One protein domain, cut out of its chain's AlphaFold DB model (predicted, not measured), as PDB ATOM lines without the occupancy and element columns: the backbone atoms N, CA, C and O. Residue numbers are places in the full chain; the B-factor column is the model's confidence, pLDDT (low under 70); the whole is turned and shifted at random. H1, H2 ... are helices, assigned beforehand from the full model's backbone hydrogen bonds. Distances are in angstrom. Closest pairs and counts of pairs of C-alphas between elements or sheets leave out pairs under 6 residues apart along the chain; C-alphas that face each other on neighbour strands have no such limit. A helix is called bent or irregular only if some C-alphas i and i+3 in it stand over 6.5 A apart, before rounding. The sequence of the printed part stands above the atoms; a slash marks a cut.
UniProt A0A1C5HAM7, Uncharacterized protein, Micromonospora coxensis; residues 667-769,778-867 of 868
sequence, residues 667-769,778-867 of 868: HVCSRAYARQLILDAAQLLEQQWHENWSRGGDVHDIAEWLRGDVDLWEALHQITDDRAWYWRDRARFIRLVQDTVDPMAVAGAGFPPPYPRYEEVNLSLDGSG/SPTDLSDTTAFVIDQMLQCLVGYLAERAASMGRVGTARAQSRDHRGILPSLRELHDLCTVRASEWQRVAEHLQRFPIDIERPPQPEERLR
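This is residues 667 to 769 and 778 to 867 of the 868 residues of an uncharacterized protein of Micromonospora coxensis (UniProt A0A1C5HAM7). The long bent helix H5 runs along one side of a lengthwise bundle, with H1 in its middle; H6 and H3 pack on H1, and H2 lies between H3 and H5b. Short H4 crosses H1 at a steep tilt, and residues 862 to 867 stick out. The printed part has 193 residues, with six named helices, H1 to H6 in chain order, and no named strand: all helix. It is compact, with a radius of gyration of the C-alphas of 18.2 A and spans of 64 by 44 by 32 A.

H5, residues 779 to 821, was assigned as one helix by its hydrogen bonds but is bent: C-alphas 799 and 802 are 6.9 A apart. Its arms, H5a, residues 779 to 799, and H5b, residues 802 to 821, stand at a shallow tilt of 34 degrees, only just short of steep. H5b touches H2, residues 699 to 721, opposite ways at 18 degrees; their closest C-alphas, Ala 806 and Val 710, are 5.1 A apart. H2 and H3, residues 727 to 740, form a helical hairpin, closest at C-alphas 715 and 733, 5.5 A. The hub, H1, residues 667 to 695, touches H3, H5a, H4, residues 743 to 749, and H6, residues 828 to 850; C-alphas 686 and 839 of H1 and H6 come closest, at 4.3 A. Every O i to N i+4 pair is within hydrogen-bond range in H1, H2, H3, H4, H5a, H5b and H6.

H5a, 30.7 A long, begins at C-alpha 779 (-40.757, 39.490, -55.031); H5b measures 28.5 A. H1 measures 41.5 A, H2 32.9 A and H6 32.3 A, ending at C-alpha 850 (-18.503, 33.696, -57.629).

C-alphas 778 and 823 are farthest apart, 64.7 A. Residues 770 to 777 are not printed; the gap between C-alphas 769 and 778 is 17.7 A. No link printed whole is long. pLDDT is under 70 at residues 764 to 769, 798 to 802, 805, 853 and 858 to 867.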
ATOM      1  N   HIS A 667     -33.679  38.304 -44.471       81.38
ATOM      2  CA  HIS A 667     -33.090  36.997 -44.786       81.38
ATOM      3  C   HIS A 667     -32.177  37.078 -46.004       81.38
ATOM      4  O   HIS A 667     -31.016  36.685 -45.922       81.38
ATOM      5  N   VAL A 668     -32.656  37.659 -47.105       85.44
ATOM      6  CA  VAL A 668     -31.846  37.772 -48.319       85.44
ATOM      7  C   VAL A 668     -30.650  38.711 -48.125       85.44
ATOM      8  O   VAL A 668     -29.557  38.383 -48.576       85.44
ATOM      9  N   CYS A 669     -30.799  39.804 -47.363       88.69
ATOM     10  CA  CYS A 669     -29.676  40.691 -47.030       88.69
ATOM     11  C   CYS A 669     -28.615  39.975 -46.184       88.69
ATOM     12  O   CYS A 669     -27.428  40.078 -46.481       88.69
ATOM     13  N   SER A 670     -29.033  39.209 -45.173       88.69
ATOM     14  CA  SER A 670     -28.134  38.450 -44.297       88.69
ATOM     15  C   SER A 670     -27.354  37.388 -45.074       88.69
ATOM     16  O   SER A 670     -26.150  37.226 -44.886       88.69
ATOM     17  N   ARG A 671     -28.016  36.705 -46.014       88.00
ATOM     18  CA  ARG A 671     -27.382  35.699 -46.871       88.00
ATOM     19  C   ARG A 671     -26.446  36.296 -47.904       88.00
ATOM     20  O   ARG A 671     -25.332  35.799 -48.059       88.00
ATOM     21  N   ALA A 672     -26.855  37.381 -48.554       90.31
ATOM     22  CA  ALA A 672     -25.987  38.123 -49.458       90.31
ATOM     23  C   ALA A 672     -24.737  38.618 -48.713       90.31
ATOM     24  O   ALA A 672     -23.617  38.396 -49.172       90.31
ATOM     25  N   TYR A 673     -24.923  39.195 -47.524       93.56
ATOM     26  CA  TYR A 673     -23.837  39.624 -46.649       93.56
ATOM     27  C   TYR A 673     -22.890  38.480 -46.290       93.56
ATOM     28  O   TYR A 673     -21.689  38.616 -46.484       93.56
ATOM     29  N   ALA A 674     -23.407  37.343 -45.816       92.50
ATOM     30  CA  ALA A 674     -22.580  36.196 -45.453       92.50
ATOM     31  C   ALA A 674     -21.761  35.674 -46.643       92.50
ATOM     32  O   ALA A 674     -20.571  35.403 -46.497       92.50
ATOM     33  N   ARG A 675     -22.368  35.591 -47.835       92.25
ATOM     34  CA  ARG A 675     -21.651  35.244 -49.069       92.25
ATOM     35  C   ARG A 675     -20.524  36.237 -49.350       92.25
ATOM     36  O   ARG A 675     -19.397  35.810 -49.577       92.25
ATOM     37  N   GLN A 676     -20.819  37.537 -49.337       94.06
ATOM     38  CA  GLN A 676     -19.834  38.580 -49.633       94.06
ATOM     39  C   GLN A 676     -18.695  38.592 -48.610       94.06
ATOM     40  O   GLN A 676     -17.533  38.699 -48.983       94.06
ATOM     41  N   LEU A 677     -19.032  38.413 -47.334       95.75
ATOM     42  CA  LEU A 677     -18.087  38.313 -46.233       95.75
ATOM     43  C   LEU A 677     -17.086  37.174 -46.448       95.75
ATOM     44  O   LEU A 677     -15.883  37.381 -46.317       95.75
ATOM     45  N   ILE A 678     -17.580  35.978 -46.782       94.62
ATOM     46  CA  ILE A 678     -16.735  34.800 -47.015       94.62
ATOM     47  C   ILE A 678     -15.910  34.977 -48.293       94.62
ATOM     48  O   ILE A 678     -14.739  34.613 -48.309       94.62
ATOM     49  N   LEU A 679     -16.494  35.556 -49.345       94.12
ATOM     50  CA  LEU A 679     -15.798  35.820 -50.602       94.12
ATOM     51  C   LEU A 679     -14.619  36.785 -50.412       94.12
ATOM     52  O   LEU A 679     -13.503  36.461 -50.815       94.12
ATOM     53  N   ASP A 680     -14.848  37.933 -49.771       95.75
ATOM     54  CA  ASP A 680     -13.800  38.931 -49.522       95.75
ATOM     55  C   ASP A 680     -12.713  38.376 -48.589       95.75
ATOM     56  O   ASP A 680     -11.522  38.584 -48.823       95.75
ATOM     57  N   ALA A 681     -13.105  37.605 -47.567       96.56
ATOM     58  CA  ALA A 681     -12.158  36.924 -46.686       96.56
ATOM     59  C   ALA A 681     -11.298  35.901 -47.439       96.56
ATOM     60  O   ALA A 681     -10.087  35.871 -47.252       96.56
ATOM     61  N   ALA A 682     -11.904  35.078 -48.300       95.56
ATOM     62  CA  ALA A 682     -11.186  34.063 -49.066       95.56
ATOM     63  C   ALA A 682     -10.139  34.691 -49.997       95.56
ATOM     64  O   ALA A 682      -9.011  34.212 -50.046       95.56
ATOM     65  N   GLN A 683     -10.475  35.801 -50.661       96.50
ATOM     66  CA  GLN A 683      -9.535  36.540 -51.511       96.50
ATOM     67  C   GLN A 683      -8.367  37.134 -50.710       96.50
ATOM     68  O   GLN A 683      -7.216  37.045 -51.136       96.50
ATOM     69  N   LEU A 684      -8.644  37.711 -49.537       97.56
ATOM     70  CA  LEU A 684      -7.603  38.237 -48.648       97.56
ATOM     71  C   LEU A 684      -6.680  37.131 -48.122       97.56
ATOM     72  O   LEU A 684      -5.465  37.303 -48.082       97.56
ATOM     73  N   LEU A 685      -7.242  35.984 -47.742       96.62
ATOM     74  CA  LEU A 685      -6.477  34.848 -47.229       96.62
ATOM     75  C   LEU A 685      -5.640  34.177 -48.323       96.62
ATOM     76  O   LEU A 685      -4.499  33.799 -48.063       96.62
ATOM     77  N   GLU A 686      -6.162  34.069 -49.546       96.56
ATOM     78  CA  GLU A 686      -5.399  33.629 -50.718       96.56
ATOM     79  C   GLU A 686      -4.161  34.516 -50.930       96.56
ATOM     80  O   GLU A 686      -3.037  34.010 -51.006       96.56
ATOM     81  N   GLN A 687      -4.350  35.840 -50.947       96.56
ATOM     82  CA  GLN A 687      -3.259  36.809 -51.086       96.56
ATOM     83  C   GLN A 687      -2.252  36.695 -49.937       96.56
ATOM     84  O   GLN A 687      -1.050  36.596 -50.188       96.56
ATOM     85  N   GLN A 688      -2.726  36.605 -48.692       96.44
ATOM     86  CA  GLN A 688      -1.867  36.457 -47.517       96.44
ATOM     87  C   GLN A 688      -0.999  35.193 -47.595       96.44
ATOM     88  O   GLN A 688       0.186  35.234 -47.263       96.44
ATOM     89  N   TRP A 689      -1.539  34.067 -48.072       96.00
ATOM     90  CA  TRP A 689      -0.764  32.837 -48.256       96.00
ATOM     91  C   TRP A 689       0.326  32.979 -49.332       96.00
ATOM     92  O   TRP A 689       1.428  32.445 -49.154       96.00
ATOM     93  N   HIS A 690       0.072  33.732 -50.405       95.25
ATOM     94  CA  HIS A 690       1.085  34.075 -51.411       95.25
ATOM     95  C   HIS A 690       2.159  35.043 -50.884       95.25
ATOM     96  O   HIS A 690       3.344  34.904 -51.207       95.25
ATOM     97  N   GLU A 691       1.780  35.999 -50.039       94.50
ATOM     98  CA  GLU A 691       2.716  36.927 -49.400       94.50
ATOM     99  C   GLU A 691       3.602  36.236 -48.361       94.50
ATOM    100  O   GLU A 691       4.808  36.490 -48.312       94.50
ATOM    101  N   ASN A 692       3.040  35.310 -47.579       92.75
ATOM    102  CA  ASN A 692       3.769  34.507 -46.597       92.75
ATOM    103  C   ASN A 692       4.911  33.710 -47.244       92.75
ATOM    104  O   ASN A 692       6.012  33.642 -46.699       92.75
ATOM    105  N   TRP A 693       4.680  33.170 -48.446       91.62
ATOM    106  CA  TRP A 693       5.743  32.558 -49.244       91.62
ATOM    107  C   TRP A 693       6.876  33.551 -49.540       91.62
ATOM    108  O   TRP A 693       8.048  33.230 -49.351       91.62
ATOM    109  N   SER A 694       6.526  34.765 -49.968       90.50
ATOM    110  CA  SER A 694       7.490  35.798 -50.365       90.50
ATOM    111  C   SER A 694       8.294  36.351 -49.183       90.50
ATOM    112  O   SER A 694       9.477  36.652 -49.335       90.50
ATOM    113  N   ARG A 695       7.674  36.465 -48.001       89.94
ATOM    114  CA  ARG A 695       8.358  36.844 -46.753       89.94
ATOM    115  C   ARG A 695       9.354  35.779 -46.294       89.94
ATOM    116  O   ARG A 695      10.379  36.124 -45.709       89.94
ATOM    117  N   GLY A 696       9.048  34.507 -46.555       85.69
ATOM    118  CA  GLY A 696       9.663  33.395 -45.843       85.69
ATOM    119  C   GLY A 696       9.216  33.367 -44.376       85.69
ATOM    120  O   GLY A 696       8.654  34.325 -43.853       85.69
ATOM    121  N   GLY A 697       9.446  32.245 -43.708       86.50
ATOM    122  CA  GLY A 697       9.127  32.079 -42.293       86.50
ATOM    123  C   GLY A 697       9.919  30.919 -41.717       86.50
ATOM    124  O   GLY A 697      10.294  29.994 -42.450       86.50
ATOM    125  N   ASP A 698      10.209  30.981 -40.424       89.12
ATOM    126  CA  ASP A 698      10.776  29.838 -39.720       89.12
ATOM    127  C   ASP A 698       9.688  28.790 -39.398       89.12
ATOM    128  O   ASP A 698       8.527  28.897 -39.806       89.12
ATOM    129  N   VAL A 699      10.057  27.710 -38.702       87.69
ATOM    130  CA  VAL A 699       9.090  26.650 -38.363       87.69
ATOM    131  C   VAL A 699       7.984  27.159 -37.423       87.69
ATOM    132  O   VAL A 699       6.857  26.662 -37.500       87.69
ATOM    133  N   HIS A 700       8.277  28.136 -36.562       87.19
ATOM    134  CA  HIS A 700       7.312  28.709 -35.626       87.19
ATOM    135  C   HIS A 700       6.284  29.555 -36.368       87.19
ATOM    136  O   HIS A 700       5.088  29.354 -36.149       87.19
ATOM    137  N   ASP A 701       6.740  30.404 -37.294       89.38
ATOM    138  CA  ASP A 701       5.865  31.210 -38.149       89.38
ATOM    139  C   ASP A 701       4.896  30.302 -38.921       89.38
ATOM    140  O   ASP A 701       3.682  30.491 -38.891       89.38
ATOM    141  N   ILE A 702       5.414  29.232 -39.536       90.81
ATOM    142  CA  ILE A 702       4.601  28.271 -40.296       90.81
ATOM    143  C   ILE A 702       3.587  27.560 -39.393       90.81
ATOM    144  O   ILE A 702       2.437  27.347 -39.788       90.81
ATOM    145  N   ALA A 703       3.991  27.164 -38.183       88.50
ATOM    146  CA  ALA A 703       3.090  26.529 -37.228       88.50
ATOM    147  C   ALA A 703       1.989  27.489 -36.746       88.50
ATOM    148  O   ALA A 703       0.864  27.045 -36.504       88.50
ATOM    149  N   GLU A 704       2.293  28.780 -36.608       90.38
ATOM    150  CA  GLU A 704       1.326  29.824 -36.275       90.38
ATOM    151  C   GLU A 704       0.350  30.075 -37.431       90.38
ATOM    152  O   GLU A 704      -0.860  30.021 -37.206       90.38
ATOM    153  N   TRP A 705       0.841  30.214 -38.669       93.75
ATOM    154  CA  TRP A 705      -0.001  30.373 -39.864       93.75
ATOM    155  C   TRP A 705      -0.970  29.202 -40.035       93.75
ATOM    156  O   TRP A 705      -2.159  29.403 -40.269       93.75
ATOM    157  N   LEU A 706      -0.488  27.966 -39.867       92.19
ATOM    158  CA  LEU A 706      -1.329  26.771 -39.968       92.19
ATOM    159  C   LEU A 706      -2.369  26.681 -38.851       92.19
ATOM    160  O   LEU A 706      -3.463  26.171 -39.085       92.19
ATOM    161  N   ARG A 707      -2.051  27.156 -37.642       90.69
ATOM    162  CA  ARG A 707      -3.021  27.210 -36.543       90.69
ATOM    163  C   ARG A 707      -4.118  28.232 -36.836       90.69
ATOM    164  O   ARG A 707      -5.285  27.874 -36.734       90.69
ATOM    165  N   GLY A 708      -3.741  29.437 -37.267       92.88
ATOM    166  CA  GLY A 708      -4.696  30.466 -37.685       92.88
ATOM    167  C   GLY A 708      -5.604  29.986 -38.819       92.88
ATOM    168  O   GLY A 708      -6.814  30.169 -38.757       92.88
ATOM    169  N   ASP A 709      -5.049  29.274 -39.807       93.38
ATOM    170  CA  ASP A 709      -5.819  28.676 -40.907       93.38
ATOM    171  C   ASP A 709      -6.811  27.616 -40.409       93.38
ATOM    172  O   ASP A 709      -7.967  27.623 -40.821       93.38
ATOM    173  N   VAL A 710      -6.415  26.739 -39.475       91.25
ATOM    174  CA  VAL A 710      -7.346  25.777 -38.848       91.25
ATOM    175  C   VAL A 710      -8.495  26.500 -38.147       91.25
ATOM    176  O   VAL A 710      -9.651  26.143 -38.377       91.25
ATOM    177  N   ASP A 711      -8.198  27.527 -37.349       92.81
ATOM    178  CA  ASP A 711      -9.216  28.304 -36.637       92.81
ATOM    179  C   ASP A 711     -10.179  29.005 -37.616       92.81
ATOM    180  O   ASP A 711     -11.390  29.050 -37.376       92.81
ATOM    181  N   LEU A 712      -9.666  29.508 -38.747       93.62
ATOM    182  CA  LEU A 712     -10.454  30.108 -39.829       93.62
ATOM    183  C   LEU A 712     -11.393  29.095 -40.496       93.62
ATOM    184  O   LEU A 712     -12.573  29.396 -40.685       93.62
ATOM    185  N   TRP A 713     -10.906  27.894 -40.824       92.25
ATOM    186  CA  TRP A 713     -11.732  26.834 -41.415       92.25
ATOM    187  C   TRP A 713     -12.802  26.321 -40.448       92.25
ATOM    188  O   TRP A 713     -13.927  26.054 -40.872       92.25
ATOM    189  N   GLU A 714     -12.491  26.217 -39.155       89.38
ATOM    190  CA  GLU A 714     -13.472  25.857 -38.124       89.38
ATOM    191  C   GLU A 714     -14.549  26.937 -37.963       89.38
ATOM    192  O   GLU A 714     -15.737  26.613 -37.911       89.38
ATOM    193  N   ALA A 715     -14.166  28.218 -37.951       91.00
ATOM    194  CA  ALA A 715     -15.120  29.325 -37.916       91.00
ATOM    195  C   ALA A 715     -15.991  29.377 -39.185       91.00
ATOM    196  O   ALA A 715     -17.201  29.591 -39.093       91.00
ATOM    197  N   LEU A 716     -15.417  29.119 -40.366       91.31
ATOM    198  CA  LEU A 716     -16.173  29.030 -41.615       91.31
ATOM    199  C   LEU A 716     -17.178  27.871 -41.580       91.31
ATOM    200  O   LEU A 716     -18.349  28.077 -41.892       91.31
ATOM    201  N   HIS A 717     -16.751  26.683 -41.136       87.88
ATOM    202  CA  HIS A 717     -17.633  25.528 -40.950       87.88
ATOM    203  C   HIS A 717     -18.812  25.877 -40.032       87.88
ATOM    204  O   HIS A 717     -19.971  25.643 -40.383       87.88
ATOM    205  N   GLN A 718     -18.522  26.523 -38.899       86.56
ATOM    206  CA  GLN A 718     -19.516  26.993 -37.939       86.56
ATOM    207  C   GLN A 718     -20.536  27.949 -38.565       86.56
ATOM    208  O   GLN A 718     -21.735  27.728 -38.380       86.56
ATOM    209  N   ILE A 719     -20.082  28.953 -39.325       88.75
ATOM    210  CA  ILE A 719     -20.961  29.881 -40.052       88.75
ATOM    211  C   ILE A 719     -21.872  29.098 -40.986       88.75
ATOM    212  O   ILE A 719     -23.079  29.305 -41.000       88.75
ATOM    213  N   THR A 720     -21.310  28.194 -41.775       86.06
ATOM    214  CA  THR A 720     -22.064  27.517 -42.822       86.06
ATOM    215  C   THR A 720     -23.062  26.470 -42.304       86.06
ATOM    216  O   THR A 720     -24.146  26.353 -42.876       86.06
ATOM    217  N   ASP A 721     -22.766  25.765 -41.203       83.31
ATOM    218  CA  ASP A 721     -23.707  24.818 -40.578       83.31
ATOM    219  C   ASP A 721     -24.928  25.536 -39.985       83.31
ATOM    220  O   ASP A 721     -26.055  25.061 -40.128       83.31
ATOM    221  N   ASP A 722     -24.729  26.733 -39.421       79.06
ATOM    222  CA  ASP A 722     -25.818  27.593 -38.940       79.06
ATOM    223  C   ASP A 722     -26.435  28.453 -40.040       79.06
ATOM    224  O   ASP A 722     -27.130  29.434 -39.764       79.06
ATOM    225  N   ARG A 723     -26.154  28.153 -41.317       81.31
ATOM    226  CA  ARG A 723     -26.725  28.930 -42.419       81.31
ATOM    227  C   ARG A 723     -26.391  30.434 -42.293       81.31
ATOM    228  O   ARG A 723     -27.122  31.308 -42.740       81.31
ATOM    229  N   ALA A 724     -25.265  30.753 -41.672       82.88
ATOM    230  CA  ALA A 724     -24.802  32.094 -41.367       82.88
ATOM    231  C   ALA A 724     -25.801  32.957 -40.582       82.88
ATOM    232  O   ALA A 724     -25.771  34.176 -40.739       82.88
ATOM    233  N   TRP A 725     -26.666  32.383 -39.742       82.75
ATOM    234  CA  TRP A 725     -27.579  33.159 -38.896       82.75
ATOM    235  C   TRP A 725     -26.890  33.703 -37.645       82.75
ATOM    236  O   TRP A 725     -27.060  34.880 -37.309       82.75
ATOM    237  N   TYR A 726     -26.040  32.901 -37.010       88.62
ATOM    238  CA  TYR A 726     -25.378  33.247 -35.763       88.62
ATOM    239  C   TYR A 726     -24.277  34.285 -35.974       88.62
ATOM    240  O   TYR A 726     -23.183  34.017 -36.478       88.62
ATOM    241  N   TRP A 727     -24.570  35.511 -35.544       92.56
ATOM    242  CA  TRP A 727     -23.692  36.663 -35.730       92.56
ATOM    243  C   TRP A 727     -22.340  36.520 -35.025       92.56
ATOM    244  O   TRP A 727     -21.351  37.090 -35.484       92.56
ATOM    245  N   ARG A 728     -22.262  35.752 -33.927       93.12
ATOM    246  CA  ARG A 728     -21.003  35.580 -33.187       93.12
ATOM    247  C   ARG A 728     -19.965  34.804 -33.982       93.12
ATOM    248  O   ARG A 728     -18.788  35.136 -33.884       93.12
ATOM    249  N   ASP A 729     -20.385  33.834 -34.788       91.94
ATOM    250  CA  ASP A 729     -19.459  33.069 -35.626       91.94
ATOM    251  C   ASP A 729     -18.938  33.936 -36.769       91.94
ATOM    252  O   ASP A 729     -17.738  33.934 -37.041       91.94
ATOM    253  N   ARG A 730     -19.803  34.777 -37.354       94.94
ATOM    254  CA  ARG A 730     -19.386  35.802 -38.324       94.94
ATOM    255  C   ARG A 730     -18.398  36.788 -37.702       94.94
ATOM    256  O   ARG A 730     -17.341  37.025 -38.274       94.94
ATOM    257  N   ALA A 731     -18.685  37.307 -36.507       96.31
ATOM    258  CA  ALA A 731     -17.781  38.204 -35.787       96.31
ATOM    259  C   ALA A 731     -16.432  37.537 -35.471       96.31
ATOM    260  O   ALA A 731     -15.383  38.151 -35.659       96.31
ATOM    261  N   ARG A 732     -16.444  36.272 -35.024       95.56
ATOM    262  CA  ARG A 732     -15.231  35.482 -34.769       95.56
ATOM    263  C   ARG A 732     -14.411  35.311 -36.043       95.56
ATOM    264  O   ARG A 732     -13.213  35.565 -36.016       95.56
ATOM    265  N   PHE A 733     -15.049  34.925 -37.146       96.00
ATOM    266  CA  PHE A 733     -14.396  34.768 -38.441       96.00
ATOM    267  C   PHE A 733     -13.772  36.080 -38.928       96.00
ATOM    268  O   PHE A 733     -12.600  36.092 -39.285       96.00
ATOM    269  N   ILE A 734     -14.500  37.199 -38.842       97.56
ATOM    270  CA  ILE A 734     -13.977  38.532 -39.182       97.56
ATOM    271  C   ILE A 734     -12.704  38.833 -38.398       97.56
ATOM    272  O   ILE A 734     -11.709  39.256 -38.982       97.56
ATOM    273  N   ARG A 735     -12.723  38.601 -37.083       96.31
ATOM    274  CA  ARG A 735     -11.563  38.856 -36.230       96.31
ATOM    275  C   ARG A 735     -10.379  37.962 -36.578       96.31
ATOM    276  O   ARG A 735      -9.277  38.472 -36.691       96.31
ATOM    277  N   LEU A 736     -10.609  36.670 -36.811       96.69
ATOM    278  CA  LEU A 736      -9.547  35.751 -37.231       96.69
ATOM    279  C   LEU A 736      -8.900  36.197 -38.549       96.69
ATOM    280  O   LEU A 736      -7.681  36.141 -38.673       96.69
ATOM    281  N   VAL A 737      -9.688  36.695 -39.510       97.25
ATOM    282  CA  VAL A 737      -9.159  37.256 -40.765       97.25
ATOM    283  C   VAL A 737      -8.341  38.520 -40.487       97.25
ATOM    284  O   VAL A 737      -7.221  38.628 -40.970       97.25
ATOM    285  N   GLN A 738      -8.857  39.448 -39.673       95.31
ATOM    286  CA  GLN A 738      -8.156  40.686 -39.298       95.31
ATOM    287  C   GLN A 738      -6.862  40.438 -38.508       95.31
ATOM    288  O   GLN A 738      -5.930  41.229 -38.613       95.31
ATOM    289  N   ASP A 739      -6.810  39.360 -37.725       93.69
ATOM    290  CA  ASP A 739      -5.632  38.959 -36.956       93.69
ATOM    291  C   ASP A 739      -4.591  38.232 -37.834       93.69
ATOM    292  O   ASP A 739      -3.399  38.277 -37.529       93.69
ATOM    293  N   THR A 740      -5.025  37.569 -38.916       94.19
ATOM    294  CA  THR A 740      -4.164  36.760 -39.805       94.19
ATOM    295  C   THR A 740      -3.612  37.551 -40.993       94.19
ATOM    296  O   THR A 740      -2.492  37.296 -41.435       94.19
ATOM    297  N   VAL A 741      -4.398  38.481 -41.537       95.25
ATOM    298  CA  VAL A 741      -4.072  39.245 -42.749       95.25
ATOM    299  C   VAL A 741      -3.445  40.587 -42.381       95.25
ATOM    300  O   VAL A 741      -3.790  41.186 -41.361       95.25
ATOM    301  N   ASP A 742      -2.535  41.088 -43.219       90.25
ATOM    302  CA  ASP A 742      -1.940  42.408 -43.021       90.25
ATOM    303  C   ASP A 742      -3.013  43.516 -42.868       90.25
ATOM    304  O   ASP A 742      -3.905  43.642 -43.718       90.25
ATOM    305  N   PRO A 743      -2.941  44.369 -41.822       89.19
ATOM    306  CA  PRO A 743      -3.947  45.400 -41.584       89.19
ATOM    307  C   PRO A 743      -4.131  46.387 -42.745       89.19
ATOM    308  O   PRO A 743      -5.232  46.920 -42.910       89.19
ATOM    309  N   MET A 744      -3.094  46.646 -43.556       88.25
ATOM    310  CA  MET A 744      -3.226  47.529 -44.721       88.25
ATOM    311  C   MET A 744      -4.005  46.849 -45.845       88.25
ATOM    312  O   MET A 744      -4.838  47.507 -46.469       88.25
ATOM    313  N   ALA A 745      -3.797  45.548 -46.068       90.94
ATOM    314  CA  ALA A 745      -4.571  44.769 -47.033       90.94
ATOM    315  C   ALA A 745      -6.053  44.690 -46.628       90.94
ATOM    316  O   ALA A 745      -6.935  44.968 -47.442       90.94
ATOM    317  N   VAL A 746      -6.333  44.427 -45.345       93.25
ATOM    318  CA  VAL A 746      -7.698  44.437 -44.783       93.25
ATOM    319  C   VAL A 746      -8.376  45.794 -44.989       93.25
ATOM    320  O   VAL A 746      -9.515  45.857 -45.458       93.25
ATOM    321  N   ALA A 747      -7.683  46.890 -44.658       89.62
ATOM    322  CA  ALA A 747      -8.216  48.242 -44.808       89.62
ATOM    323  C   ALA A 747      -8.422  48.624 -46.283       89.62
ATOM    324  O   ALA A 747      -9.458  49.194 -46.620       89.62
ATOM    325  N   GLY A 748      -7.477  48.274 -47.162       90.69
ATOM    326  CA  GLY A 748      -7.554  48.530 -48.602       90.69
ATOM    327  C   GLY A 748      -8.692  47.770 -49.285       90.69
ATOM    328  O   GLY A 748      -9.362  48.315 -50.161       90.69
ATOM    329  N   ALA A 749      -8.972  46.546 -48.834       91.56
ATOM    330  CA  ALA A 749     -10.127  45.774 -49.283       91.56
ATOM    331  C   ALA A 749     -11.459  46.255 -48.676       91.56
ATOM    332  O   ALA A 749     -12.523  45.888 -49.173       91.56
ATOM    333  N   GLY A 750     -11.422  47.076 -47.620       92.50
ATOM    334  CA  GLY A 750     -12.613  47.512 -46.894       92.50
ATOM    335  C   GLY A 750     -13.284  46.383 -46.105       92.50
ATOM    336  O   GLY A 750     -14.511  46.335 -46.042       92.50
ATOM    337  N   PHE A 751     -12.501  45.462 -45.533       94.94
ATOM    338  CA  PHE A 751     -13.009  44.298 -44.803       94.94
ATOM    339  C   PHE A 751     -13.230  44.587 -43.295       94.94
ATOM    340  O   PHE A 751     -12.356  45.168 -42.645       94.94
ATOM    341  N   PRO A 752     -14.351  44.144 -42.685       96.50
ATOM    342  CA  PRO A 752     -15.459  43.424 -43.312       96.50
ATOM    343  C   PRO A 752     -16.335  44.341 -44.181       96.50
ATOM    344  O   PRO A 752     -16.474  45.530 -43.870       96.50
ATOM    345  N   PRO A 753     -16.973  43.793 -45.232       95.12
ATOM    346  CA  PRO A 753     -17.914  44.550 -46.043       95.12
ATOM    347  C   PRO A 753     -19.067  45.098 -45.179       95.12
ATOM    348  O   PRO A 753     -19.439  44.484 -44.174       95.12
ATOM    349  N   PRO A 754     -19.661  46.248 -45.538       94.06
ATOM    350  CA  PRO A 754     -20.846  46.750 -44.853       94.06
ATOM    351  C   PRO A 754     -22.036  45.810 -45.080       94.06
ATOM    352  O   PRO A 754     -22.192  45.244 -46.163       94.06
ATOM    353  N   TYR A 755     -22.923  45.692 -44.089       92.75
ATOM    354  CA  TYR A 755     -24.174  44.961 -44.262       92.75
ATOM    355  C   TYR A 755     -25.020  45.633 -45.364       92.75
ATOM    356  O   TYR A 755     -25.288  46.847 -45.289       92.75
ATOM    357  N   PRO A 756     -25.424  44.877 -46.400       91.19
ATOM    358  CA  PRO A 756     -26.079  45.424 -47.566       91.19
ATOM    359  C   PRO A 756     -27.488  45.881 -47.208       91.19
ATOM    360  O   PRO A 756     -28.207  45.260 -46.422       91.19
ATOM    361  N   ARG A 757     -27.914  46.974 -47.827       88.31
ATOM    362  CA  ARG A 757     -29.337  47.298 -47.922       88.31
ATOM    363  C   ARG A 757     -29.971  46.352 -48.922       88.31
ATOM    364  O   ARG A 757     -29.339  45.988 -49.904       88.31
ATOM    365  N   TYR A 758     -31.259  46.076 -48.756       85.44
ATOM    366  CA  TYR A 758     -32.020  45.298 -49.738       85.44
ATOM    367  C   TYR A 758     -31.866  45.828 -51.174       85.44
ATOM    368  O   TYR A 758     -31.791  45.075 -52.129       85.44
ATOM    369  N   GLU A 759     -31.762  47.145 -51.308       81.75
ATOM    370  CA  GLU A 759     -31.610  47.856 -52.580       81.75
ATOM    371  C   GLU A 759     -30.250  47.643 -53.241       81.75
ATOM    372  O   GLU A 759     -30.131  47.846 -54.440       81.75
ATOM    373  N   GLU A 760     -29.240  47.296 -52.444       85.81
ATOM    374  CA  GLU A 760     -27.886  46.990 -52.902       85.81
ATOM    375  C   GLU A 760     -27.777  45.509 -53.312       85.81
ATOM    376  O   GLU A 760     -26.774  45.128 -53.902       85.81
ATOM    377  N   VAL A 761     -28.781  44.669 -53.014       85.94
ATOM    378  CA  VAL A 761     -28.795  43.243 -53.372       85.94
ATOM    379  C   VAL A 761     -29.467  43.059 -54.730       85.94
ATOM    380  O   VAL A 761     -30.682  43.219 -54.862       85.94
ATOM    381  N   ASN A 762     -28.691  42.672 -55.740       79.31
ATOM    382  CA  ASN A 762     -29.236  42.340 -57.047       79.31
ATOM    383  C   ASN A 762     -29.804  40.909 -57.041       79.31
ATOM    384  O   ASN A 762     -29.060  39.936 -56.942       79.31
ATOM    385  N   LEU A 763     -31.132  40.783 -57.145       72.19
ATOM    386  CA  LEU A 763     -31.845  39.495 -57.183       72.19
ATOM    387  C   LEU A 763     -31.932  38.882 -58.592       72.19
ATOM    388  O   LEU A 763     -32.671  37.920 -58.798       72.19
ATOM    389  N   SER A 764     -31.231  39.442 -59.581       65.25
ATOM    390  CA  SER A 764     -31.238  38.925 -60.953       65.25
ATOM    391  C   SER A 764     -30.461  37.608 -61.021       65.25
ATOM    392  O   SER A 764     -29.258  37.602 -61.249       65.25
ATOM    393  N   LEU A 765     -31.163  36.490 -60.808       57.06
ATOM    394  CA  LEU A 765     -30.588  35.138 -60.836       57.06
ATOM    395  C   LEU A 765     -30.032  34.749 -62.220       57.06
ATOM    396  O   LEU A 765     -29.150  33.897 -62.306       57.06
ATOM    397  N   ASP A 766     -30.487  35.417 -63.282       50.53
ATOM    398  CA  ASP A 766     -30.009  35.207 -64.641       50.53
ATOM    399  C   ASP A 766     -29.039  36.328 -65.041       50.53
ATOM    400  O   ASP A 766     -29.437  37.458 -65.324       50.53
ATOM    401  N   GLY A 767     -27.748  36.000 -65.152       49.38
ATOM    402  CA  GLY A 767     -26.752  36.868 -65.801       49.38
ATOM    403  C   GLY A 767     -27.055  37.150 -67.286       49.38
ATOM    404  O   GLY A 767     -26.397  37.976 -67.916       49.38
ATOM    405  N   SER A 768     -28.068  36.487 -67.853       43.94
ATOM    406  CA  SER A 768     -28.704  36.821 -69.123       43.94
ATOM    407  C   SER A 768     -29.975  37.618 -68.840       43.94
ATOM    408  O   SER A 768     -30.941  37.054 -68.346       43.94
ATOM    409  N   GLY A 769     -30.003  38.916 -69.148       44.38
ATOM    410  CA  GLY A 769     -31.133  39.819 -68.885       44.38
ATOM    411  C   GLY A 769     -32.447  39.517 -69.629       44.38
ATOM    412  O   GLY A 769     -33.027  40.417 -70.236       44.38
ATOM    413  N   SER A 778     -43.476  36.569 -57.807       77.94
ATOM    414  CA  SER A 778     -43.624  37.441 -56.641       77.94
ATOM    415  C   SER A 778     -42.236  37.822 -56.096       77.94
ATOM    416  O   SER A 778     -41.361  36.958 -56.004       77.94
ATOM    417  N   PRO A 779     -42.013  39.076 -55.664       74.88
ATOM    418  CA  PRO A 779     -40.757  39.490 -55.031       74.88
ATOM    419  C   PRO A 779     -40.395  38.647 -53.804       74.88
ATOM    420  O   PRO A 779     -39.218  38.446 -53.513       74.88
ATOM    421  N   THR A 780     -41.410  38.150 -53.088       76.44
ATOM    422  CA  THR A 780     -41.232  37.232 -51.959       76.44
ATOM    423  C   THR A 780     -40.685  35.890 -52.433       76.44
ATOM    424  O   THR A 780     -39.674  35.447 -51.905       76.44
ATOM    425  N   ASP A 781     -41.257  35.309 -53.491       79.19
ATOM    426  CA  ASP A 781     -40.803  34.024 -54.034       79.19
ATOM    427  C   ASP A 781     -39.367  34.124 -54.565       79.19
ATOM    428  O   ASP A 781     -38.554  33.233 -54.335       79.19
ATOM    429  N   LEU A 782     -39.023  35.237 -55.227       77.94
ATOM    430  CA  LEU A 782     -37.658  35.512 -55.682       77.94
ATOM    431  C   LEU A 782     -36.683  35.651 -54.509       77.94
ATOM    432  O   LEU A 782     -35.592  35.086 -54.550       77.94
ATOM    433  N   SER A 783     -37.070  36.378 -53.459       78.56
ATOM    434  CA  SER A 783     -36.263  36.537 -52.245       78.56
ATOM    435  C   SER A 783     -36.031  35.201 -51.542       78.56
ATOM    436  O   SER A 783     -34.893  34.885 -51.197       78.56
ATOM    437  N   ASP A 784     -37.082  34.398 -51.376       81.56
ATOM    438  CA  ASP A 784     -37.019  33.093 -50.716       81.56
ATOM    439  C   ASP A 784     -36.209  32.093 -51.547       81.56
ATOM    440  O   ASP A 784     -35.365  31.380 -51.007       81.56
ATOM    441  N   THR A 785     -36.381  32.102 -52.873       83.19
ATOM    442  CA  THR A 785     -35.581  31.288 -53.798       83.19
ATOM    443  C   THR A 785     -34.112  31.694 -53.749       83.19
ATOM    444  O   THR A 785     -33.241  30.838 -53.648       83.19
ATOM    445  N   THR A 786     -33.818  32.996 -53.761       79.69
ATOM    446  CA  THR A 786     -32.443  33.507 -53.682       79.69
ATOM    447  C   THR A 786     -31.796  33.130 -52.353       79.69
ATOM    448  O   THR A 786     -30.671  32.632 -52.335       79.69
ATOM    449  N   ALA A 787     -32.511  33.313 -51.239       82.06
ATOM    450  CA  ALA A 787     -32.044  32.895 -49.924       82.06
ATOM    451  C   ALA A 787     -31.761  31.386 -49.911       82.06
ATOM    452  O   ALA A 787     -30.654  30.983 -49.577       82.06
ATOM    453  N   PHE A 788     -32.699  30.563 -50.380       85.44
ATOM    454  CA  PHE A 788     -32.538  29.114 -50.472       85.44
ATOM    455  C   PHE A 788     -31.344  28.682 -51.339       85.44
ATOM    456  O   PHE A 788     -30.614  27.764 -50.964       85.44
ATOM    457  N   VAL A 789     -31.100  29.346 -52.472       84.31
ATOM    458  CA  VAL A 789     -29.928  29.076 -53.318       84.31
ATOM    459  C   VAL A 789     -28.638  29.375 -52.555       84.31
ATOM    460  O   VAL A 789     -27.742  28.532 -52.539       84.31
ATOM    461  N   ILE A 790     -28.552  30.513 -51.855       83.12
ATOM    462  CA  ILE A 790     -27.379  30.830 -51.026       83.12
ATOM    463  C   ILE A 790     -27.203  29.789 -49.909       83.12
ATOM    464  O   ILE A 790     -26.081  29.369 -49.638       83.12
ATOM    465  N   ASP A 791     -28.287  29.328 -49.280       84.19
ATOM    466  CA  ASP A 791     -28.243  28.275 -48.257       84.19
ATOM    467  C   ASP A 791     -27.631  26.997 -48.802       84.19
ATOM    468  O   ASP A 791     -26.727  26.439 -48.180       84.19
ATOM    469  N   GLN A 792     -28.110  26.541 -49.960       85.19
ATOM    470  CA  GLN A 792     -27.584  25.348 -50.606       85.19
ATOM    471  C   GLN A 792     -26.111  25.515 -50.972       85.19
ATOM    472  O   GLN A 792     -25.329  24.592 -50.767       85.19
ATOM    473  N   MET A 793     -25.706  26.690 -51.456       82.75
ATOM    474  CA  MET A 793     -24.302  26.976 -51.752       82.75
ATOM    475  C   MET A 793     -23.423  26.899 -50.502       82.75
ATOM    476  O   MET A 793     -22.392  26.226 -50.505       82.75
ATOM    477  N   LEU A 794     -23.834  27.568 -49.422       83.25
ATOM    478  CA  LEU A 794     -23.111  27.538 -48.153       83.25
ATOM    479  C   LEU A 794     -23.052  26.107 -47.602       83.25
ATOM    480  O   LEU A 794     -21.999  25.693 -47.130       83.25
ATOM    481  N   GLN A 795     -24.129  25.328 -47.739       81.94
ATOM    482  CA  GLN A 795     -24.174  23.910 -47.365       81.94
ATOM    483  C   GLN A 795     -23.206  23.045 -48.188       81.94
ATOM    484  O   GLN A 795     -22.487  22.217 -47.627       81.94
ATOM    485  N   CYS A 796     -23.130  23.269 -49.503       81.31
ATOM    486  CA  CYS A 796     -22.183  22.588 -50.389       81.31
ATOM    487  C   CYS A 796     -20.718  22.887 -50.026       81.31
ATOM    488  O   CYS A 796     -19.875  21.994 -50.129       81.31
ATOM    489  N   LEU A 797     -20.410  24.102 -49.552       75.00
ATOM    490  CA  LEU A 797     -19.076  24.458 -49.049       75.00
ATOM    491  C   LEU A 797     -18.687  23.659 -47.787       75.00
ATOM    492  O   LEU A 797     -17.527  23.257 -47.656       75.00
ATOM    493  N   VAL A 798     -19.644  23.381 -46.889       66.56
ATOM    494  CA  VAL A 798     -19.412  22.713 -45.583       66.56
ATOM    495  C   VAL A 798     -18.918  21.294 -45.745       66.56
ATOM    496  O   VAL A 798     -17.935  20.904 -45.119       66.56
ATOM    497  N   GLY A 799     -19.631  20.520 -46.568       63.72
ATOM    498  CA  GLY A 799     -19.532  19.065 -46.537       63.72
ATOM    499  C   GLY A 799     -18.222  18.518 -47.092       63.72
ATOM    500  O   GLY A 799     -17.877  17.377 -46.809       63.72
ATOM    501  N   TYR A 800     -17.486  19.299 -47.886       64.75
ATOM    502  CA  TYR A 800     -16.299  18.790 -48.575       64.75
ATOM    503  C   TYR A 800     -15.023  19.580 -48.295       64.75
ATOM    504  O   TYR A 800     -13.971  18.977 -48.077       64.75
ATOM    505  N   LEU A 801     -15.082  20.915 -48.307       66.56
ATOM    506  CA  LEU A 801     -13.871  21.736 -48.241       66.56
ATOM    507  C   LEU A 801     -13.464  22.038 -46.801       66.56
ATOM    508  O   LEU A 801     -12.296  21.869 -46.464       66.56
ATOM    509  N   ALA A 802     -14.411  22.397 -45.933       65.44
ATOM    510  CA  ALA A 802     -14.083  22.822 -44.574       65.44
ATOM    511  C   ALA A 802     -13.525  21.676 -43.707       65.44
ATOM    512  O   ALA A 802     -12.456  21.812 -43.110       65.44
ATOM    513  N   GLU A 803     -14.180  20.507 -43.691       70.81
ATOM    514  CA  GLU A 803     -13.698  19.346 -42.920       70.81
ATOM    515  C   GLU A 803     -12.336  18.844 -43.419       70.81
ATOM    516  O   GLU A 803     -11.436  18.495 -42.640       70.81
ATOM    517  N   ARG A 804     -12.148  18.847 -44.741       71.94
ATOM    518  CA  ARG A 804     -10.898  18.426 -45.367       71.94
ATOM    519  C   ARG A 804      -9.772  19.426 -45.106       71.94
ATOM    520  O   ARG A 804      -8.667  19.015 -44.764       71.94
ATOM    521  N   ALA A 805     -10.031  20.723 -45.212       68.94
ATOM    522  CA  ALA A 805      -9.024  21.751 -44.975       68.94
ATOM    523  C   ALA A 805      -8.601  21.818 -43.499       68.94
ATOM    524  O   ALA A 805      -7.399  21.877 -43.216       68.94
ATOM    525  N   ALA A 806      -9.554  21.691 -42.565       70.25
ATOM    526  CA  ALA A 806      -9.281  21.642 -41.128       70.25
ATOM    527  C   ALA A 806      -8.489  20.383 -40.734       70.25
ATOM    528  O   ALA A 806      -7.503  20.465 -39.998       70.25
ATOM    529  N   SER A 807      -8.857  19.208 -41.261       76.75
ATOM    530  CA  SER A 807      -8.104  17.969 -41.007       76.75
ATOM    531  C   SER A 807      -6.680  18.033 -41.566       76.75
ATOM    532  O   SER A 807      -5.729  17.710 -40.850       76.75
ATOM    533  N   MET A 808      -6.500  18.532 -42.793       76.38
ATOM    534  CA  MET A 808      -5.170  18.755 -43.368       76.38
ATOM    535  C   MET A 808      -4.372  19.799 -42.580       76.38
ATOM    536  O   MET A 808      -3.159  19.660 -42.438       76.38
ATOM    537  N   GLY A 809      -5.027  20.847 -42.071       77.56
ATOM    538  CA  GLY A 809      -4.421  21.862 -41.205       77.56
ATOM    539  C   GLY A 809      -3.857  21.248 -39.930       77.56
ATOM    540  O   GLY A 809      -2.665  21.374 -39.678       77.56
ATOM    541  N   ARG A 810      -4.657  20.458 -39.203       82.12
ATOM    542  CA  ARG A 810      -4.219  19.765 -37.977       82.12
ATOM    543  C   ARG A 810      -3.025  18.837 -38.208       82.12
ATOM    544  O   ARG A 810      -2.073  18.852 -37.426       82.12
ATOM    545  N   VAL A 811      -3.040  18.067 -39.299       85.94
ATOM    546  CA  VAL A 811      -1.903  17.211 -39.685       85.94
ATOM    547  C   VAL A 811      -0.669  18.053 -40.023       85.94
ATOM    548  O   VAL A 811       0.440  17.715 -39.606       85.94
ATOM    549  N   GLY A 812      -0.853  19.164 -40.741       82.38
ATOM    550  CA  GLY A 812       0.203  20.126 -41.052       82.38
ATOM    551  C   GLY A 812       0.837  20.722 -39.796       82.38
ATOM    552  O   GLY A 812       2.058  20.672 -39.657       82.38
ATOM    553  N   THR A 813       0.025  21.202 -38.853       84.44
ATOM    554  CA  THR A 813       0.481  21.790 -37.585       84.44
ATOM    555  C   THR A 813       1.255  20.774 -36.749       84.44
ATOM    556  O   THR A 813       2.354  21.076 -36.286       84.44
ATOM    557  N   ALA A 814       0.751  19.542 -36.621       86.31
ATOM    558  CA  ALA A 814       1.453  18.471 -35.910       86.31
ATOM    559  C   ALA A 814       2.806  18.138 -36.564       86.31
ATOM    560  O   ALA A 814       3.807  17.910 -35.878       86.31
ATOM    561  N   ARG A 815       2.871  18.151 -37.903       86.50
ATOM    562  CA  ARG A 815       4.114  17.929 -38.650       86.50
ATOM    563  C   ARG A 815       5.102  19.087 -38.486       86.50
ATOM    564  O   ARG A 815       6.292  18.817 -38.329       86.50
ATOM    565  N   ALA A 816       4.635  20.335 -38.496       84.31
ATOM    566  CA  ALA A 816       5.464  21.516 -38.254       84.31
ATOM    567  C   ALA A 816       6.050  21.493 -36.834       84.31
ATOM    568  O   ALA A 816       7.264  21.564 -36.677       84.31
ATOM    569  N   GLN A 817       5.224  21.234 -35.817       87.31
ATOM    570  CA  GLN A 817       5.673  21.090 -34.426       87.31
ATOM    571  C   GLN A 817       6.675  19.942 -34.244       87.31
ATOM    572  O   GLN A 817       7.661  20.079 -33.526       87.31
ATOM    573  N   SER A 818       6.454  18.804 -34.909       88.69
ATOM    574  CA  SER A 818       7.390  17.674 -34.877       88.69
ATOM    575  C   SER A 818       8.748  18.026 -35.496       88.69
ATOM    576  O   SER A 818       9.785  17.580 -35.006       88.69
ATOM    577  N   ARG A 819       8.759  18.830 -36.568       86.31
ATOM    578  CA  ARG A 819       9.988  19.332 -37.201       86.31
ATOM    579  C   ARG A 819      10.708  20.347 -36.328       86.31
ATOM    580  O   ARG A 819      11.928  20.255 -36.218       86.31
ATOM    581  N   ASP A 820       9.958  21.227 -35.676       86.12
ATOM    582  CA  ASP A 820      10.480  22.205 -34.726       86.12
ATOM    583  C   ASP A 820      11.223  21.520 -33.572       86.12
ATOM    584  O   ASP A 820      12.408  21.757 -33.354       86.12
ATOM    585  N   HIS A 821      10.591  20.517 -32.950       87.88
ATOM    586  CA  HIS A 821      11.217  19.701 -31.902       87.88
ATOM    587  C   HIS A 821      12.504  18.997 -32.362       87.88
ATOM    588  O   HIS A 821      13.338  18.628 -31.536       87.88
ATOM    589  N   ARG A 822      12.664  18.770 -33.671       90.31
ATOM    590  CA  ARG A 822      13.852  18.144 -34.270       90.31
ATOM    591  C   ARG A 822      14.864  19.160 -34.808       90.31
ATOM    592  O   ARG A 822      15.902  18.734 -35.308       90.31
ATOM    593  N   GLY A 823      14.576  20.462 -34.753       87.56
ATOM    594  CA  GLY A 823      15.407  21.518 -35.338       87.56
ATOM    595  C   GLY A 823      15.530  21.440 -36.865       87.56
ATOM    596  O   GLY A 823      16.526  21.891 -37.426       87.56
ATOM    597  N   ILE A 824      14.560  20.823 -37.552       89.00
ATOM    598  CA  ILE A 824      14.594  20.647 -39.009       89.00
ATOM    599  C   ILE A 824      13.858  21.813 -39.667       89.00
ATOM    600  O   ILE A 824      12.630  21.886 -39.609       89.00
ATOM    601  N   LEU A 825      14.605  22.683 -40.350       87.31
ATOM    602  CA  LEU A 825      14.027  23.747 -41.167       87.31
ATOM    603  C   LEU A 825      13.331  23.159 -42.411       87.31
ATOM    604  O   LEU A 825      13.852  22.219 -43.021       87.31
ATOM    605  N   PRO A 826      12.157  23.683 -42.809       87.00
ATOM    606  CA  PRO A 826      11.485  23.259 -44.023       87.00
ATOM    607  C   PRO A 826      12.270  23.760 -45.232       87.00
ATOM    608  O   PRO A 826      12.826  24.859 -45.226       87.00
ATOM    609  N   SER A 827      12.326  22.954 -46.291       91.44
ATOM    610  CA  SER A 827      12.950  23.427 -47.529       91.44
ATOM    611  C   SER A 827      12.093  24.526 -48.168       91.44
ATOM    612  O   SER A 827      10.867  24.487 -48.071       91.44
ATOM    613  N   LEU A 828      12.718  25.464 -48.888       91.00
ATOM    614  CA  LEU A 828      11.999  26.510 -49.632       91.00
ATOM    615  C   LEU A 828      10.929  25.919 -50.562       91.00
ATOM    616  O   LEU A 828       9.827  26.440 -50.653       91.00
ATOM    617  N   ARG A 829      11.213  24.780 -51.198       92.88
ATOM    618  CA  ARG A 829      10.238  24.087 -52.046       92.88
ATOM    619  C   ARG A 829       9.027  23.583 -51.258       92.88
ATOM    620  O   ARG A 829       7.906  23.755 -51.707       92.88
ATOM    621  N   GLU A 830       9.244  22.991 -50.085       90.31
ATOM    622  CA  GLU A 830       8.142  22.536 -49.228       90.31
ATOM    623  C   GLU A 830       7.280  23.702 -48.732       90.31
ATOM    624  O   GLU A 830       6.064  23.553 -48.639       90.31
ATOM    625  N   LEU A 831       7.897  24.847 -48.420       91.94
ATOM    626  CA  LEU A 831       7.170  26.048 -48.014       91.94
ATOM    627  C   LEU A 831       6.342  26.617 -49.172       91.94
ATOM    628  O   LEU A 831       5.166  26.908 -48.980       91.94
ATOM    629  N   HIS A 832       6.925  26.713 -50.370       93.81
ATOM    630  CA  HIS A 832       6.208  27.117 -51.579       93.81
ATOM    631  C   HIS A 832       5.001  26.214 -51.827       93.81
ATOM    632  O   HIS A 832       3.879  26.700 -51.918       93.81
ATOM    633  N   ASP A 833       5.218  24.897 -51.864       93.25
ATOM    634  CA  ASP A 833       4.160  23.924 -52.134       93.25
ATOM    635  C   ASP A 833       3.047  24.008 -51.073       93.25
ATOM    636  O   ASP A 833       1.866  23.942 -51.411       93.25
ATOM    637  N   LEU A 834       3.398  24.223 -49.798       92.75
ATOM    638  CA  LEU A 834       2.425  24.441 -48.725       92.75
ATOM    639  C   LEU A 834       1.591  25.709 -48.957       92.75
ATOM    640  O   LEU A 834       0.361  25.636 -48.921       92.75
ATOM    641  N   CYS A 835       2.244  26.849 -49.194       94.44
ATOM    642  CA  CYS A 835       1.580  28.131 -49.421       94.44
ATOM    643  C   CYS A 835       0.692  28.094 -50.670       94.44
ATOM    644  O   CYS A 835      -0.449  28.541 -50.610       94.44
ATOM    645  N   THR A 836       1.159  27.504 -51.775       94.75
ATOM    646  CA  THR A 836       0.373  27.356 -53.009       94.75
ATOM    647  C   THR A 836      -0.847  26.465 -52.798       94.75
ATOM    648  O   THR A 836      -1.937  26.814 -53.242       94.75
ATOM    649  N   VAL A 837      -0.698  25.333 -52.098       92.69
ATOM    650  CA  VAL A 837      -1.841  24.462 -51.788       92.69
ATOM    651  C   VAL A 837      -2.863  25.220 -50.945       92.69
ATOM    652  O   VAL A 837      -4.043  25.205 -51.284       92.69
ATOM    653  N   ARG A 838      -2.429  25.930 -49.897       92.88
ATOM    654  CA  ARG A 838      -3.334  26.687 -49.018       92.88
ATOM    655  C   ARG A 838      -4.037  27.833 -49.737       92.88
ATOM    656  O   ARG A 838      -5.256  27.932 -49.634       92.88
ATOM    657  N   ALA A 839      -3.304  28.623 -50.519       94.94
ATOM    658  CA  ALA A 839      -3.882  29.667 -51.359       94.94
ATOM    659  C   ALA A 839      -4.927  29.086 -52.328       94.94
ATOM    660  O   ALA A 839      -6.035  29.604 -52.414       94.94
ATOM    661  N   SER A 840      -4.634  27.942 -52.963       93.69
ATOM    662  CA  SER A 840      -5.562  27.303 -53.905       93.69
ATOM    663  C   SER A 840      -6.870  26.821 -53.265       93.69
ATOM    664  O   SER A 840      -7.901  26.795 -53.935       93.69
ATOM    665  N   GLU A 841      -6.871  26.445 -51.982       92.19
ATOM    666  CA  GLU A 841      -8.113  26.065 -51.293       92.19
ATOM    667  C   GLU A 841      -8.995  27.292 -51.019       92.19
ATOM    668  O   GLU A 841     -10.207  27.232 -51.235       92.19
ATOM    669  N   TRP A 842      -8.405  28.427 -50.629       93.94
ATOM    670  CA  TRP A 842      -9.137  29.690 -50.477       93.94
ATOM    671  C   TRP A 842      -9.629  30.236 -51.824       93.94
ATOM    672  O   TRP A 842     -10.795  30.623 -51.937       93.94
ATOM    673  N   GLN A 843      -8.813  30.139 -52.876       94.56
ATOM    674  CA  GLN A 843      -9.213  30.463 -54.247       94.56
ATOM    675  C   GLN A 843     -10.439  29.645 -54.682       94.56
ATOM    676  O   GLN A 843     -11.397  30.194 -55.222       94.56
ATOM    677  N   ARG A 844     -10.476  28.335 -54.396       91.75
ATOM    678  CA  ARG A 844     -11.643  27.485 -54.704       91.75
ATOM    679  C   ARG A 844     -12.907  27.933 -53.976       91.75
ATOM    680  O   ARG A 844     -13.987  27.846 -54.560       91.75
ATOM    681  N   VAL A 845     -12.796  28.394 -52.727       90.88
ATOM    682  CA  VAL A 845     -13.937  28.971 -51.995       90.88
ATOM    683  C   VAL A 845     -14.438  30.222 -52.714       90.88
ATOM    684  O   VAL A 845     -15.637  30.327 -52.978       90.88
ATOM    685  N   ALA A 846     -13.532  31.127 -53.096       92.56
ATOM    686  CA  ALA A 846     -13.881  32.336 -53.834       92.56
ATOM    687  C   ALA A 846     -14.544  32.013 -55.188       92.56
ATOM    688  O   ALA A 846     -15.640  32.499 -55.468       92.56
ATOM    689  N   GLU A 847     -13.947  31.127 -55.989       91.75
ATOM    690  CA  GLU A 847     -14.492  30.679 -57.276       91.75
ATOM    691  C   GLU A 847     -15.871  30.026 -57.123       91.75
ATOM    692  O   GLU A 847     -16.769  30.264 -57.932       91.75
ATOM    693  N   HIS A 848     -16.073  29.206 -56.087       88.94
ATOM    694  CA  HIS A 848     -17.358  28.558 -55.837       88.94
ATOM    695  C   HIS A 848     -18.459  29.579 -55.525       88.94
ATOM    696  O   HIS A 848     -19.568  29.464 -56.047       88.94
ATOM    697  N   LEU A 849     -18.151  30.602 -54.723       88.38
ATOM    698  CA  LEU A 849     -19.094  31.671 -54.386       88.38
ATOM    699  C   LEU A 849     -19.370  32.618 -55.566       88.38
ATOM    700  O   LEU A 849     -20.494  33.110 -55.693       88.38
ATOM    701  N   GLN A 850     -18.381  32.845 -56.437       89.75
ATOM    702  CA  GLN A 850     -18.503  33.696 -57.629       89.75
ATOM    703  C   GLN A 850     -19.354  33.084 -58.746       89.75
ATOM    704  O   GLN A 850     -19.949  33.826 -59.520       89.75
ATOM    705  N   ARG A 851     -19.459  31.749 -58.833       85.06
ATOM    706  CA  ARG A 851     -20.261  31.065 -59.872       85.06
ATOM    707  C   ARG A 851     -21.752  31.407 -59.849       85.06
ATOM    708  O   ARG A 851     -22.446  31.104 -60.815       85.06
ATOM    709  N   PHE A 852     -22.237  32.017 -58.774       74.19
ATOM    710  CA  PHE A 852     -23.632  32.403 -58.623       74.19
ATOM    711  C   PHE A 852     -23.741  33.932 -58.644       74.19
ATOM    712  O   PHE A 852     -23.129  34.584 -57.786       74.19
ATOM    713  N   PRO A 853     -24.485  34.511 -59.605       66.25
ATOM    714  CA  PRO A 853     -24.562  35.951 -59.823       66.25
ATOM    715  C   PRO A 853     -25.499  36.593 -58.794       66.25
ATOM    716  O   PRO A 853     -26.666  36.852 -59.057       66.25
ATOM    717  N   ILE A 854     -24.993  36.819 -57.586       72.25
ATOM    718  CA  ILE A 854     -25.649  37.681 -56.600       72.25
ATOM    719  C   ILE A 854     -24.670  38.803 -56.316       72.25
ATOM    720  O   ILE A 854     -23.782  38.673 -55.474       72.25
ATOM    721  N   ASP A 855     -24.790  39.885 -57.068       73.75
ATOM    722  CA  ASP A 855     -23.915  41.031 -56.890       73.75
ATOM    723  C   ASP A 855     -24.506  41.971 -55.845       73.75
ATOM    724  O   ASP A 855     -25.685  42.335 -55.889       73.75
ATOM    725  N   ILE A 856     -23.665  42.344 -54.880       74.81
ATOM    726  CA  ILE A 856     -23.947  43.460 -53.989       74.81
ATOM    727  C   ILE A 856     -23.331  44.689 -54.638       74.81
ATOM    728  O   ILE A 856     -22.109  44.759 -54.793       74.81
ATOM    729  N   GLU A 857     -24.161  45.662 -55.004       73.81
ATOM    730  CA  GLU A 857     -23.666  46.952 -55.472       73.81
ATOM    731  C   GLU A 857     -22.835  47.590 -54.358       73.81
ATOM    732  O   GLU A 857     -23.353  48.018 -53.320       73.81
ATOM    733  N   ARG A 858     -21.514  47.634 -54.555       67.75
ATOM    734  CA  ARG A 858     -20.632  48.285 -53.593       67.75
ATOM    735  C   ARG A 858     -20.914  49.783 -53.635       67.75
ATOM    736  O   ARG A 858     -20.872  50.378 -54.715       67.75
ATOM    737  N   PRO A 859     -21.172  50.428 -52.484       59.12
ATOM    738  CA  PRO A 859     -21.234  51.876 -52.463       59.12
ATOM    739  C   PRO A 859     -19.891  52.424 -52.973       59.12
ATOM    740  O   PRO A 859     -18.850  51.898 -52.570       59.12
ATOM    741  N   PRO A 860     -19.888  53.483 -53.807       58.25
ATOM    742  CA  PRO A 860     -18.645  54.089 -54.274       58.25
ATOM    743  C   PRO A 860     -17.807  54.466 -53.059       58.25
ATOM    744  O   PRO A 860     -18.351  55.023 -52.083       58.25
ATOM    745  N   GLN A 861     -16.519  54.116 -53.106       55.62
ATOM    746  CA  GLN A 861     -15.625  54.314 -51.974       55.62
ATOM    747  C   GLN A 861     -15.624  55.799 -51.575       55.62
ATOM    748  O   GLN A 861     -15.792  56.677 -52.427       55.62
ATOM    749  N   PRO A 862     -15.475  56.127 -50.279       48.00
ATOM    750  CA  PRO A 862     -15.516  57.515 -49.820       48.00
ATOM    751  C   PRO A 862     -14.502  58.418 -50.543       48.00
ATOM    752  O   PRO A 862     -14.775  59.604 -50.713       48.00
ATOM    753  N   GLU A 863     -13.391  57.863 -51.035       49.50
ATOM    754  CA  GLU A 863     -12.408  58.580 -51.856       49.50
ATOM    755  C   GLU A 863     -12.934  58.967 -53.248       49.50
ATOM    756  O   GLU A 863     -12.628  60.053 -53.738       49.50
ATOM    757  N   GLU A 864     -13.781  58.139 -53.865       41.69
ATOM    758  CA  GLU A 864     -14.427  58.456 -55.146       41.69
ATOM    759  C   GLU A 864     -15.496  59.538 -54.987       41.69
ATOM    760  O   GLU A 864     -15.661  60.370 -55.873       41.69
ATOM    761  N   ARG A 865     -16.167  59.606 -53.829       40.56
ATOM    762  CA  ARG A 865     -17.161  60.661 -53.539       40.56
ATOM    763  C   ARG A 865     -16.549  62.051 -53.367       40.56
ATOM    764  O   ARG A 865     -17.278  63.039 -53.399       40.56
ATOM    765  N   LEU A 866     -15.240  62.123 -53.123       37.19
ATOM    766  CA  LEU A 866     -14.499  63.375 -52.969       37.19
ATOM    767  C   LEU A 866     -13.846  63.844 -54.276       37.19
ATOM    768  O   LEU A 866     -13.274  64.936 -54.294       37.19
ATOM    769  N   ARG A 867     -13.932  63.064 -55.363       32.47
ATOM    770  CA  ARG A 867     -13.533  63.528 -56.694       32.47
ATOM    771  C   ARG A 867     -14.724  64.269 -57.326       32.47
ATOM    772  O   ARG A 867     -15.777  63.652 -57.469       32.47
TER     773      ARG A 867